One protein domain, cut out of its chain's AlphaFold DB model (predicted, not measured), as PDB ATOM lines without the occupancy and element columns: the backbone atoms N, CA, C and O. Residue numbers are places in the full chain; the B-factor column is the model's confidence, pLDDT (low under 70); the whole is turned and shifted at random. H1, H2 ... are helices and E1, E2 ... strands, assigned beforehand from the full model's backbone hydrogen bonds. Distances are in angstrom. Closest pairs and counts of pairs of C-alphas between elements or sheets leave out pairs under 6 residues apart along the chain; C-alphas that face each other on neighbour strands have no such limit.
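Overview. This is residues 4 to 99 of the 307 residues of the protein "HIT-like protein" of Anaeromyces robustus (UniProt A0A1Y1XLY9). A ribbon of two antiparallel strands, E1 and E2, runs through the middle between the long helix H4 on one side and the shorter H2 on the other. H3 lies beyond one end of the ribbon, between its strands along the chain, and residues 4 to 10 of H1 stick out. The printed part has 96 residues, ordered H1 H2 E1 H3 E2 H4, and is mostly helix. It is only just loose, close to compact, with a radius of gyration of the C-alphas of 15.1 A and spans of 43 by 31 by 23 A.

Along the chain. Find C-alpha 4 at (-38.926, 24.821, 55.860); from there H1 runs to residue 14, 15.2 A. H2 follows, residues 16 to 25, 14.3 A. Next read E1, residues 34 to 38, 13.1 A; H3, residues 44 to 49, 7.7 A; and E2, residues 53 to 57, 13.1 A. H4, residues 72 to 96, runs 36.0 A to C-alpha 96 at (-40.219, 33.705, 23.337).

Arrangement. Look first at E1 and E2, antiparallel at 157 degrees, with N 35 and O 56 within hydrogen-bond range at 2.9 A. The closest C-alphas of H4 and E1 are Val 86 and Cys 34, 6.5 A; of H2 and E1, Ser 18 and Ile 37, 6.6 A. H1 and H3 only just touch, with 3 pairs of C-alphas within 8 A, the closest Leu 13 and Leu 45 at 6.9 A. H2 and H4 are apart. Every O i to N i+4 pair is within range in H1, H2 and H3; in H4, 20 of 21.

Size, cuts and confidence. The C-alphas of Gln 65 and Lys 98 are the farthest apart, 44.7 A. The printed part has no cut. The link E2 to H4 is long, 14 residues. Look for pLDDT under 70 at residues 4 to 11, 13 to 33, 67 and 96 to 99.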
ATOM      1  N   THR A   4     -38.650  26.209  56.241       57.28
ATOM      2  CA  THR A   4     -38.926  24.821  55.860       57.28
ATOM      3  C   THR A   4     -40.407  24.502  55.638       57.28
ATOM      4  O   THR A   4     -40.722  23.928  54.599       57.28
ATOM      5  N   ASP A   5     -41.333  24.920  56.509       56.22
ATOM      6  CA  ASP A   5     -42.754  24.522  56.391       56.22
ATOM      7  C   ASP A   5     -43.423  25.139  55.156       56.22
ATOM      8  O   ASP A   5     -44.241  24.520  54.472       56.22
ATOM      9  N   PHE A   6     -43.066  26.390  54.857       58.00
ATOM     10  CA  PHE A   6     -43.557  27.087  53.673       58.00
ATOM     11  C   PHE A   6     -42.967  26.481  52.395       58.00
ATOM     12  O   PHE A   6     -43.707  26.198  51.454       58.00
ATOM     13  N   SER A   7     -41.658  26.206  52.389       61.34
ATOM     14  CA  SER A   7     -40.988  25.535  51.271       61.34
ATOM     15  C   SER A   7     -41.605  24.162  50.985       61.34
ATOM     16  O   SER A   7     -41.942  23.869  49.841       61.34
ATOM     17  N   GLN A   8     -41.879  23.360  52.017       66.56
ATOM     18  CA  GLN A   8     -42.530  22.053  51.880       66.56
ATOM     19  C   GLN A   8     -43.958  22.155  51.316       66.56
ATOM     20  O   GLN A   8     -44.335  21.371  50.443       66.56
ATOM     21  N   LYS A   9     -44.752  23.148  51.748       69.19
ATOM     22  CA  LYS A   9     -46.090  23.403  51.179       69.19
ATOM     23  C   LYS A   9     -46.022  23.772  49.700       69.19
ATOM     24  O   LYS A   9     -46.821  23.263  48.915       69.19
ATOM     25  N   ILE A  10     -45.071  24.622  49.316       65.62
ATOM     26  CA  ILE A  10     -44.852  24.986  47.914       65.62
ATOM     27  C   ILE A  10     -44.420  23.758  47.107       65.62
ATOM     28  O   ILE A  10     -45.023  23.490  46.075       65.62
ATOM     29  N   GLN A  11     -43.478  22.947  47.595       68.44
ATOM     30  CA  GLN A  11     -43.064  21.714  46.909       68.44
ATOM     31  C   GLN A  11     -44.240  20.751  46.685       68.44
ATOM     32  O   GLN A  11     -44.407  20.229  45.584       68.44
ATOM     33  N   LYS A  12     -45.123  20.598  47.679       71.38
ATOM     34  CA  LYS A  12     -46.344  19.788  47.552       71.38
ATOM     35  C   LYS A  12     -47.318  20.330  46.498       71.38
ATOM     36  O   LYS A  12     -48.003  19.550  45.845       71.38
ATOM     37  N   LEU A  13     -47.392  21.652  46.325       67.69
ATOM     38  CA  LEU A  13     -48.231  22.295  45.306       67.69
ATOM     39  C   LEU A  13     -47.655  22.176  43.889       67.69
ATOM     40  O   LEU A  13     -48.421  22.132  42.929       67.69
ATOM     41  N   ILE A  14     -46.327  22.143  43.764       68.19
ATOM     42  CA  ILE A  14     -45.612  21.953  42.492       68.19
ATOM     43  C   ILE A  14     -45.703  20.492  42.022       68.19
ATOM     44  O   ILE A  14     -45.759  20.232  40.819       68.19
ATOM     45  N   GLY A  15     -45.769  19.559  42.974       69.38
ATOM     46  CA  GLY A  15     -45.710  18.120  42.736       69.38
ATOM     47  C   GLY A  15     -44.270  17.615  42.819       69.38
ATOM     48  O   GLY A  15     -43.354  18.232  42.271       69.38
ATOM     49  N   THR A  16     -44.079  16.499  43.520       64.19
ATOM     50  CA  THR A  16     -42.776  15.848  43.740       64.19
ATOM     51  C   THR A  16     -42.106  15.478  42.420       64.19
ATOM     52  O   THR A  16     -40.952  15.841  42.210       64.19
ATOM     53  N   ASP A  17     -42.871  14.926  41.482       64.62
ATOM     54  CA  ASP A  17     -42.384  14.417  40.195       64.62
ATOM     55  C   ASP A  17     -41.763  15.526  39.327       64.62
ATOM     56  O   ASP A  17     -40.748  15.334  38.661       64.62
ATOM     57  N   SER A  18     -42.337  16.734  39.365       67.38
ATOM     58  CA  SER A  18     -41.830  17.896  38.621       67.38
ATOM     59  C   SER A  18     -40.486  18.389  39.164       67.38
ATOM     60  O   SER A  18     -39.634  18.854  38.407       67.38
ATOM     61  N   ILE A  19     -40.296  18.305  40.483       65.31
ATOM     62  CA  ILE A  19     -39.060  18.715  41.161       65.31
ATOM     63  C   ILE A  19     -37.986  17.642  40.990       65.31
ATOM     64  O   ILE A  19     -36.829  17.973  40.736       65.31
ATOM     65  N   GLU A  20     -38.357  16.371  41.111       66.56
ATOM     66  CA  GLU A  20     -37.463  15.231  40.903       66.56
ATOM     67  C   GLU A  20     -36.949  15.191  39.469       66.56
ATOM     68  O   GLU A  20     -35.742  15.119  39.275       66.56
ATOM     69  N   LYS A  21     -37.807  15.422  38.472       67.38
ATOM     70  CA  LYS A  21     -37.391  15.515  37.069       67.38
ATOM     71  C   LYS A  21     -36.355  16.615  36.818       67.38
ATOM     72  O   LYS A  21     -35.408  16.415  36.062       67.38
ATOM     73  N   VAL A  22     -36.495  17.774  37.467       65.25
ATOM     74  CA  VAL A  22     -35.484  18.843  37.381       65.25
ATOM     75  C   VAL A  22     -34.186  18.441  38.077       65.25
ATOM     76  O   VAL A  22     -33.113  18.727  37.546       65.25
ATOM     77  N   LYS A  23     -34.259  17.760  39.225       65.25
ATOM     78  CA  LYS A  23     -33.079  17.232  39.927       65.25
ATOM     79  C   LYS A  23     -32.365  16.138  39.122       65.25
ATOM     80  O   LYS A  23     -31.142  16.125  39.085       65.25
ATOM     81  N   GLU A  24     -33.098  15.268  38.433       64.88
ATOM     82  CA  GLU A  24     -32.544  14.220  37.566       64.88
ATOM     83  C   GLU A  24     -31.850  14.797  36.329       64.88
ATOM     84  O   GLU A  24     -30.755  14.364  35.967       64.88
ATOM     85  N   GLN A  25     -32.463  15.807  35.702       61.59
ATOM     86  CA  GLN A  25     -31.878  16.525  34.566       61.59
ATOM     87  C   GLN A  25     -30.649  17.349  34.967       61.59
ATOM     88  O   GLN A  25     -29.781  17.604  34.136       61.59
ATOM     89  N   ASN A  26     -30.555  17.740  36.239       61.28
ATOM     90  CA  ASN A  26     -29.495  18.585  36.777       61.28
ATOM     91  C   ASN A  26     -28.864  17.907  37.998       61.28
ATOM     92  O   ASN A  26     -28.998  18.381  39.127       61.28
ATOM     93  N   LYS A  27     -28.171  16.784  37.740       54.66
ATOM     94  CA  LYS A  27     -27.570  15.878  38.743       54.66
ATOM     95  C   LYS A  27     -26.712  16.584  39.805       54.66
ATOM     96  O   LYS A  27     -26.546  16.058  40.902       54.66
ATOM     97  N   SER A  28     -26.201  17.776  39.504       59.09
ATOM     98  CA  SER A  28     -25.590  18.695  40.464       59.09
ATOM     99  C   SER A  28     -26.128  20.110  40.247       59.09
ATOM    100  O   SER A  28     -25.991  20.658  39.151       59.09
ATOM    101  N   ALA A  29     -26.703  20.718  41.286       58.97
ATOM    102  CA  ALA A  29     -27.124  22.112  41.235       58.97
ATOM    103  C   ALA A  29     -25.886  23.022  41.175       58.97
ATOM    104  O   ALA A  29     -25.177  23.200  42.165       58.97
ATOM    105  N   THR A  30     -25.618  23.596  40.009       63.34
ATOM    106  CA  THR A  30     -24.545  24.562  39.799       63.34
ATOM    107  C   THR A  30     -24.917  25.897  40.456       63.34
ATOM    108  O   THR A  30     -26.052  26.371  40.302       63.34
ATOM    109  N   PRO A  31     -24.006  26.530  41.216       61.03
ATOM    110  CA  PRO A  31     -24.242  27.860  41.769       61.03
ATOM    111  C   PRO A  31     -24.618  28.862  40.674       61.03
ATOM    112  O   PRO A  31     -24.165  28.752  39.533       61.03
ATOM    113  N   ASN A  32     -25.451  29.848  41.012       63.00
ATOM    114  CA  ASN A  32     -25.873  30.925  40.103       63.00
ATOM    115  C   ASN A  32     -26.655  30.468  38.861       63.00
ATOM    116  O   ASN A  32     -26.828  31.242  37.917       63.00
ATOM    117  N   THR A  33     -27.144  29.229  38.854       66.25
ATOM    118  CA  THR A  33     -27.932  28.672  37.751       66.25
ATOM    119  C   THR A  33     -29.417  28.696  38.100       66.25
ATOM    120  O   THR A  33     -29.811  28.452  39.243       66.25
ATOM    121  N   CYS A  34     -30.241  29.030  37.107       73.06
ATOM    122  CA  CYS A  34     -31.695  28.999  37.214       73.06
ATOM    123  C   CYS A  34     -32.224  27.721  36.567       73.06
ATOM    124  O   CYS A  34     -31.822  27.379  35.456       73.06
ATOM    125  N   TYR A  35     -33.157  27.055  37.239       75.75
ATOM    126  CA  TYR A  35     -33.831  25.869  36.721       75.75
ATOM    127  C   TYR A  35     -35.316  26.142  36.556       75.75
ATOM    128  O   TYR A  35     -35.903  26.917  37.313       75.75
ATOM    129  N   PHE A  36     -35.935  25.492  35.578       73.56
ATOM    130  CA  PHE A  36     -37.316  25.767  35.216       73.56
ATOM    131  C   PHE A  36     -38.173  24.527  35.337       73.56
ATOM    132  O   PHE A  36     -37.782  23.439  34.924       73.56
ATOM    133  N   ILE A  37     -39.376  24.735  35.858       73.31
ATOM    134  CA  ILE A  37     -40.443  23.745  35.825       73.31
ATOM    135  C   ILE A  37     -41.573  24.335  34.993       73.31
ATOM    136  O   ILE A  37     -42.192  25.327  35.394       73.31
ATOM    137  N   ASP A  38     -41.839  23.731  33.838       78.44
ATOM    138  CA  ASP A  38     -43.075  23.972  33.104       78.44
ATOM    139  C   ASP A  38     -44.240  23.359  33.878       78.44
ATOM    140  O   ASP A  38     -44.218  22.185  34.242       78.44
ATOM    141  N   ILE A  39     -45.260  24.171  34.144       79.12
ATOM    142  CA  ILE A  39     -46.404  23.750  34.942       79.12
ATOM    143  C   ILE A  39     -47.483  23.187  34.015       79.12
ATOM    144  O   ILE A  39     -47.992  23.916  33.155       79.12
ATOM    145  N   PRO A  40     -47.882  21.910  34.189       76.75
ATOM    146  CA  PRO A  40     -48.933  21.307  33.383       76.75
ATOM    147  C   PRO A  40     -50.242  22.094  33.480       76.75
ATOM    148  O   PRO A  40     -50.654  22.513  34.566       76.75
ATOM    149  N   LYS A  41     -50.935  22.262  32.345       78.81
ATOM    150  CA  LYS A  41     -52.184  23.044  32.271       78.81
ATOM    151  C   LYS A  41     -53.312  22.484  33.147       78.81
ATOM    152  O   LYS A  41     -54.196  23.232  33.556       78.81
ATOM    153  N   ASN A  42     -53.281  21.184  33.422       78.25
ATOM    154  CA  ASN A  42     -54.229  20.471  34.279       78.25
ATOM    155  C   ASN A  42     -53.866  20.526  35.777       78.25
ATOM    156  O   ASN A  42     -54.640  20.049  36.602       78.25
ATOM    157  N   SER A  43     -52.723  21.106  36.158       76.06
ATOM    158  CA  SER A  43     -52.356  21.262  37.569       76.06
ATOM    159  C   SER A  43     -53.223  22.319  38.268       76.06
ATOM    160  O   SER A  43     -53.654  23.303  37.657       76.06
ATOM    161  N   LYS A  44     -53.416  22.173  39.588       73.19
ATOM    162  CA  LYS A  44     -54.102  23.183  40.421       73.19
ATOM    163  C   LYS A  44     -53.417  24.551  40.352       73.19
ATOM    164  O   LYS A  44     -54.082  25.583  40.396       73.19
ATOM    165  N   LEU A  45     -52.090  24.565  40.227       75.00
ATOM    166  CA  LEU A  45     -51.301  25.789  40.157       75.00
ATOM    167  C   LEU A  45     -51.596  26.583  38.870       75.00
ATOM    168  O   LEU A  45     -51.757  27.804  38.919       75.00
ATOM    169  N   TYR A  46     -51.747  25.888  37.738       77.69
ATOM    170  CA  TYR A  46     -52.149  26.509  36.480       77.69
ATOM    171  C   TYR A  46     -53.631  26.888  36.474       77.69
ATOM    172  O   TYR A  46     -53.977  27.999  36.082       77.69
ATOM    173  N   SER A  47     -54.531  25.996  36.891       75.25
ATOM    174  CA  SER A  47     -55.972  26.232  36.758       75.25
ATOM    175  C   SER A  47     -56.464  27.383  37.643       75.25
ATOM    176  O   SER A  47     -57.165  28.264  37.130       75.25
ATOM    177  N   LEU A  48     -56.028  27.423  38.910       75.19
ATOM    178  CA  LEU A  48     -56.430  28.426  39.902       75.19
ATOM    179  C   LEU A  48     -55.626  29.723  39.790       75.19
ATOM    180  O   LEU A  48     -56.203  30.803  39.745       75.19
ATOM    181  N   ASN A  49     -54.295  29.622  39.721       73.00
ATOM    182  CA  ASN A  49     -53.406  30.783  39.851       73.00
ATOM    183  C   ASN A  49     -52.787  31.228  38.519       73.00
ATOM    184  O   ASN A  49     -52.011  32.180  38.487       73.00
ATOM    185  N   LYS A  50     -53.098  30.532  37.414       78.56
ATOM    186  CA  LYS A  50     -52.542  30.782  36.072       78.56
ATOM    187  C   LYS A  50     -51.009  30.751  36.024       78.56
ATOM    188  O   LYS A  50     -50.410  31.313  35.106       78.56
ATOM    189  N   VAL A  51     -50.371  30.054  36.969       79.62
ATOM    190  CA  VAL A  51     -48.916  29.868  36.986       79.62
ATOM    191  C   VAL A  51     -48.538  28.904  35.868       79.62
ATOM    192  O   VAL A  51     -49.015  27.773  35.828       79.62
ATOM    193  N   LYS A  52     -47.687  29.364  34.947       77.50
ATOM    194  CA  LYS A  52     -47.263  28.585  33.772       77.50
ATOM    195  C   LYS A  52     -45.867  27.993  33.909       77.50
ATOM    196  O   LYS A  52     -45.599  26.942  33.343       77.50
ATOM    197  N   LYS A  53     -44.986  28.682  34.631       80.69
ATOM    198  CA  LYS A  53     -43.601  28.279  34.860       80.69
ATOM    199  C   LYS A  53     -43.185  28.650  36.275       80.69
ATOM    200  O   LYS A  53     -43.657  29.656  36.806       80.69
ATOM    201  N   ILE A  54     -42.280  27.866  36.844       77.81
ATOM    202  CA  ILE A  54     -41.587  28.170  38.096       77.81
ATOM    203  C   ILE A  54     -40.101  28.278  37.808       77.81
ATOM    204  O   ILE A  54     -39.558  27.470  37.057       77.81
ATOM    205  N   ILE A  55     -39.470  29.276  38.421       77.81
ATOM    206  CA  ILE A  55     -38.027  29.487  38.382       77.81
ATOM    207  C   ILE A  55     -37.476  29.074  39.745       77.81
ATOM    208  O   ILE A  55     -37.842  29.656  40.766       77.81
ATOM    209  N   LEU A  56     -36.625  28.056  39.759       74.38
ATOM    210  CA  LEU A  56     -35.860  27.638  40.924       74.38
ATOM    211  C   LEU A  56     -34.474  28.272  40.848       74.38
ATOM    212  O   LEU A  56     -33.828  28.241  39.802       74.38
ATOM    213  N   ILE A  57     -34.025  28.839  41.964       73.94
ATOM    214  CA  ILE A  57     -32.753  29.553  42.056       73.94
ATOM    215  C   ILE A  57     -31.913  28.871  43.126       73.94
ATOM    216  O   ILE A  57     -32.388  28.670  44.245       73.94
ATOM    217  N   ASN A  58     -30.667  28.545  42.789       72.12
ATOM    218  CA  ASN A  58     -29.681  28.088  43.760       72.12
ATOM    219  C   ASN A  58     -28.825  29.278  44.217       72.12
ATOM    220  O   ASN A  58     -27.883  29.674  43.528       72.12
ATOM    221  N   THR A  59     -29.200  29.887  45.341       71.56
ATOM    222  CA  THR A  59     -28.484  31.028  45.931       71.56
ATOM    223  C   THR A  59     -27.285  30.566  46.766       71.56
ATOM    224  O   THR A  59     -27.346  29.470  47.328       71.56
ATOM    225  N   PRO A  60     -26.237  31.399  46.926       74.94
ATOM    226  CA  PRO A  60     -25.106  31.079  47.801       74.94
ATOM    227  C   PRO A  60     -25.570  30.750  49.226       74.94
ATOM    228  O   PRO A  60     -26.441  31.421  49.789       74.94
ATOM    229  N   ASN A  61     -24.986  29.706  49.818       78.38
ATOM    230  CA  ASN A  61     -25.284  29.311  51.189       78.38
ATOM    231  C   ASN A  61     -24.416  30.119  52.163       78.38
ATOM    232  O   ASN A  61     -23.232  29.847  52.312       78.38
ATOM    233  N   MET A  62     -25.005  31.088  52.858       74.88
ATOM    234  CA  MET A  62     -24.300  31.883  53.877       74.88
ATOM    235  C   MET A  62     -24.385  31.276  55.286       74.88
ATOM    236  O   MET A  62     -23.883  31.863  56.238       74.88
ATOM    237  N   ASN A  63     -25.050  30.125  55.459       77.06
ATOM    238  CA  ASN A  63     -25.202  29.505  56.774       77.06
ATOM    239  C   ASN A  63     -23.934  28.709  57.143       77.06
ATOM    240  O   ASN A  63     -23.654  27.710  56.471       77.06
ATOM    241  N   PRO A  64     -23.229  29.074  58.233       72.69
ATOM    242  CA  PRO A  64     -22.003  28.399  58.650       72.69
ATOM    243  C   PRO A  64     -22.188  26.955  59.109       72.69
ATOM    244  O   PRO A  64     -21.239  26.184  59.144       72.69
ATOM    245  N   GLN A  65     -23.416  26.554  59.433       79.12
ATOM    246  CA  GLN A  65     -23.734  25.195  59.872       79.12
ATOM    247  C   GLN A  65     -24.037  24.240  58.707       79.12
ATOM    248  O   GLN A  65     -24.455  23.106  58.935       79.12
ATOM    249  N   ARG A  66     -23.912  24.693  57.453       71.44
ATOM    250  CA  ARG A  66     -24.279  23.915  56.264       71.44
ATOM    251  C   ARG A  66     -23.094  23.756  55.305       71.44
ATOM    252  O   ARG A  66     -22.295  24.682  55.193       71.44
ATOM    253  N   PRO A  67     -23.009  22.633  54.564       68.69
ATOM    254  CA  PRO A  67     -21.968  22.431  53.558       68.69
ATOM    255  C   PRO A  67     -21.941  23.560  52.518       68.69
ATOM    256  O   PRO A  67     -22.981  24.144  52.204       68.69
ATOM    257  N   ASN A  68     -20.765  23.825  51.940       70.69
ATOM    258  CA  ASN A  68     -20.556  24.849  50.906       70.69
ATOM    259  C   ASN A  68     -20.899  26.278  51.371       70.69
ATOM    260  O   ASN A  68     -21.549  27.028  50.638       70.69
ATOM    261  N   GLN A  69     -20.505  26.646  52.596       78.19
ATOM    262  CA  GLN A  69     -20.638  28.018  53.084       78.19
ATOM    263  C   GLN A  69     -19.827  28.986  52.207       78.19
ATOM    264  O   GLN A  69     -18.681  28.709  51.855       78.19
ATOM    265  N   VAL A  70     -20.418  30.138  51.893       79.62
ATOM    266  CA  VAL A  70     -19.769  31.238  51.173       79.62
ATOM    267  C   VAL A  70     -19.569  32.423  52.121       79.62
ATOM    268  O   VAL A  70     -20.499  32.806  52.834       79.62
ATOM    269  N   GLU A  71     -18.364  32.997  52.129       81.00
ATOM    270  CA  GLU A  71     -18.051  34.232  52.862       81.00
ATOM    271  C   GLU A  71     -18.864  35.421  52.335       81.00
ATOM    272  O   GLU A  71     -19.236  35.461  51.162       81.00
ATOM    273  N   GLU A  72     -19.137  36.402  53.194       76.88
ATOM    274  CA  GLU A  72     -20.103  37.477  52.932       76.88
ATOM    275  C   GLU A  72     -19.818  38.271  51.644       76.88
ATOM    276  O   GLU A  72     -20.714  38.434  50.809       76.88
ATOM    277  N   ASP A  73     -18.563  38.666  51.421       79.38
ATOM    278  CA  ASP A  73     -18.156  39.428  50.232       79.38
ATOM    279  C   ASP A  73     -18.364  38.636  48.934       79.38
ATOM    280  O   ASP A  73     -18.834  39.162  47.916       79.38
ATOM    281  N   LYS A  74     -18.081  37.333  48.974       80.19
ATOM    282  CA  LYS A  74     -18.281  36.431  47.838       80.19
ATOM    283  C   LYS A  74     -19.763  36.106  47.636       80.19
ATOM    284  O   LYS A  74     -20.231  36.037  46.496       80.19
ATOM    285  N   ALA A  75     -20.529  35.995  48.719       78.81
ATOM    286  CA  ALA A  75     -21.963  35.738  48.679       78.81
ATOM    287  C   ALA A  75     -22.730  36.896  48.031       78.81
ATOM    288  O   ALA A  75     -23.660  36.650  47.261       78.81
ATOM    289  N   LEU A  76     -22.326  38.151  48.261       79.56
ATOM    290  CA  LEU A  76     -22.950  39.308  47.616       79.56
ATOM    291  C   LEU A  76     -22.769  39.282  46.087       79.56
ATOM    292  O   LEU A  76     -23.714  39.556  45.339       79.56
ATOM    293  N   ILE A  77     -21.571  38.921  45.616       82.25
ATOM    294  CA  ILE A  77     -21.259  38.798  44.184       82.25
ATOM    295  C   ILE A  77     -22.079  37.664  43.554       82.25
ATOM    296  O   ILE A  77     -22.716  37.859  42.514       82.25
ATOM    297  N   GLU A  78     -22.115  36.496  44.192       80.69
ATOM    298  CA  GLU A  78     -22.889  35.343  43.721       80.69
ATOM    299  C   GLU A  78     -24.399  35.626  43.727       80.69
ATOM    300  O   GLU A  78     -25.100  35.344  42.753       80.69
ATOM    301  N   LEU A  79     -24.914  36.299  44.756       81.25
ATOM    302  CA  LEU A  79     -26.317  36.689  44.819       81.25
ATOM    303  C   LEU A  79     -26.685  37.657  43.685       81.25
ATOM    304  O   LEU A  79     -27.713  37.481  43.024       81.25
ATOM    305  N   LYS A  80     -25.827  38.645  43.402       81.69
ATOM    306  CA  LYS A  80     -26.010  39.573  42.275       81.69
ATOM    307  C   LYS A  80     -26.048  38.828  40.939       81.69
ATOM    308  O   LYS A  80     -26.910  39.109  40.105       81.69
ATOM    309  N   ASN A  81     -25.154  37.863  40.740       81.38
ATOM    310  CA  ASN A  81     -25.127  37.035  39.534       81.38
ATOM    311  C   ASN A  81     -26.387  36.167  39.411       81.38
ATOM    312  O   ASN A  81     -26.995  36.129  38.341       81.38
ATOM    313  N   SER A  82     -26.826  35.556  40.513       78.56
ATOM    314  CA  SER A  82     -28.061  34.772  40.582       78.56
ATOM    315  C   SER A  82     -29.275  35.594  40.141       78.56
ATOM    316  O   SER A  82     -30.002  35.179  39.240       78.56
ATOM    317  N   PHE A  83     -29.469  36.798  40.693       81.94
ATOM    318  CA  PHE A  83     -30.586  37.662  40.293       81.94
ATOM    319  C   PHE A  83     -30.483  38.138  38.842       81.94
ATOM    320  O   PHE A  83     -31.485  38.138  38.129       81.94
ATOM    321  N   ASN A  84     -29.288  38.500  38.368       83.81
ATOM    322  CA  ASN A  84     -29.095  38.877  36.966       83.81
ATOM    323  C   ASN A  84     -29.502  37.748  36.010       83.81
ATOM    324  O   ASN A  84     -30.139  38.015  34.991       83.81
ATOM    325  N   ASN A  85     -29.179  36.500  36.345       81.31
ATOM    326  CA  ASN A  85     -29.560  35.342  35.541       81.31
ATOM    327  C   ASN A  85     -31.077  35.107  35.569       81.31
ATOM    328  O   ASN A  85     -31.666  34.872  34.516       81.31
ATOM    329  N   VAL A  86     -31.733  35.294  36.721       83.31
ATOM    330  CA  VAL A  86     -33.205  35.260  36.818       83.31
ATOM    331  C   VAL A  86     -33.843  36.273  35.873       83.31
ATOM    332  O   VAL A  86     -34.775  35.933  35.147       83.31
ATOM    333  N   PHE A  87     -33.350  37.514  35.853       83.44
ATOM    334  CA  PHE A  87     -33.913  38.558  34.995       83.44
ATOM    335  C   PHE A  87     -33.651  38.306  33.512       83.44
ATOM    336  O   PHE A  87     -34.569  38.461  32.708       83.44
ATOM    337  N   LYS A  88     -32.432  37.893  33.145       81.38
ATOM    338  CA  LYS A  88     -32.096  37.529  31.760       81.38
ATOM    339  C   LYS A  88     -33.018  36.429  31.245       81.38
ATOM    340  O   LYS A  88     -33.598  36.571  30.171       81.38
ATOM    341  N   GLU A  89     -33.218  35.382  32.037       75.88
ATOM    342  CA  GLU A  89     -34.080  34.277  31.632       75.88
ATOM    343  C   GLU A  89     -35.563  34.630  31.658       75.88
ATOM    344  O   GLU A  89     -36.318  34.217  30.779       75.88
ATOM    345  N   PHE A  90     -36.007  35.453  32.607       80.25
ATOM    346  CA  PHE A  90     -37.367  35.982  32.578       80.25
ATOM    347  C   PHE A  90     -37.632  36.752  31.276       80.25
ATOM    348  O   PHE A  90     -38.654  36.527  30.628       80.25
ATOM    349  N   ILE A  91     -36.698  37.611  30.857       79.62
ATOM    350  CA  ILE A  91     -36.782  38.343  29.587       79.62
ATOM    351  C   ILE A  91     -36.831  37.365  28.407       79.62
ATOM    352  O   ILE A  91     -37.694  37.506  27.543       79.62
ATOM    353  N   ASN A  92     -35.968  36.347  28.393       77.62
ATOM    354  CA  ASN A  92     -35.960  35.303  27.366       77.62
ATOM    355  C   ASN A  92     -37.331  34.603  27.256       77.62
ATOM    356  O   ASN A  92     -37.908  34.490  26.174       77.62
ATOM    357  N   ILE A  93     -37.922  34.221  28.391       71.12
ATOM    358  CA  ILE A  93     -39.248  33.591  28.459       71.12
ATOM    359  C   ILE A  93     -40.346  34.535  27.965       71.12
ATOM    360  O   ILE A  93     -41.245  34.094  27.244       71.12
ATOM    361  N   VAL A  94     -40.311  35.808  28.361       72.75
ATOM    362  CA  VAL A  94     -41.303  36.812  27.949       72.75
ATOM    363  C   VAL A  94     -41.220  37.086  26.450       72.75
ATOM    364  O   VAL A  94     -42.265  37.200  25.812       72.75
ATOM    365  N   ASN A  95     -40.011  37.132  25.890       72.44
ATOM    366  CA  ASN A  95     -39.778  37.367  24.468       72.44
ATOM    367  C   ASN A  95     -40.170  36.158  23.605       72.44
ATOM    368  O   ASN A  95     -40.770  36.335  22.548       72.44
ATOM    369  N   ASN A  96     -39.892  34.935  24.068       65.94
ATOM    370  CA  ASN A  96     -40.219  33.705  23.337       65.94
ATOM    371  C   ASN A  96     -41.691  33.291  23.467       65.94
ATOM    372  O   ASN A  96     -42.199  32.509  22.665       65.94
ATOM    373  N   ASN A  97     -42.406  33.796  24.473       58.91
ATOM    374  CA  ASN A  97     -43.841  33.590  24.577       58.91
ATOM    375  C   ASN A  97     -44.600  34.721  23.880       58.91
ATOM    376  O   ASN A  97     -44.264  35.894  23.999       58.91
ATOM    377  N   LYS A  98     -45.775  34.400  23.321       55.06
ATOM    378  CA  LYS A  98     -46.811  35.388  22.945       55.06
ATOM    379  C   LYS A  98     -47.314  36.227  24.144       55.06
ATOM    380  O   LYS A  98     -48.334  36.895  24.039       55.06
ATOM    381  N   PHE A  99     -46.634  36.196  25.290       48.31
ATOM    382  CA  PHE A  99     -46.928  36.958  26.495       48.31
ATOM    383  C   PHE A  99     -46.916  38.465  26.220       48.31
ATOM    384  O   PHE A  99     -47.839  39.156  26.636       48.31
TER     385      PHE A  99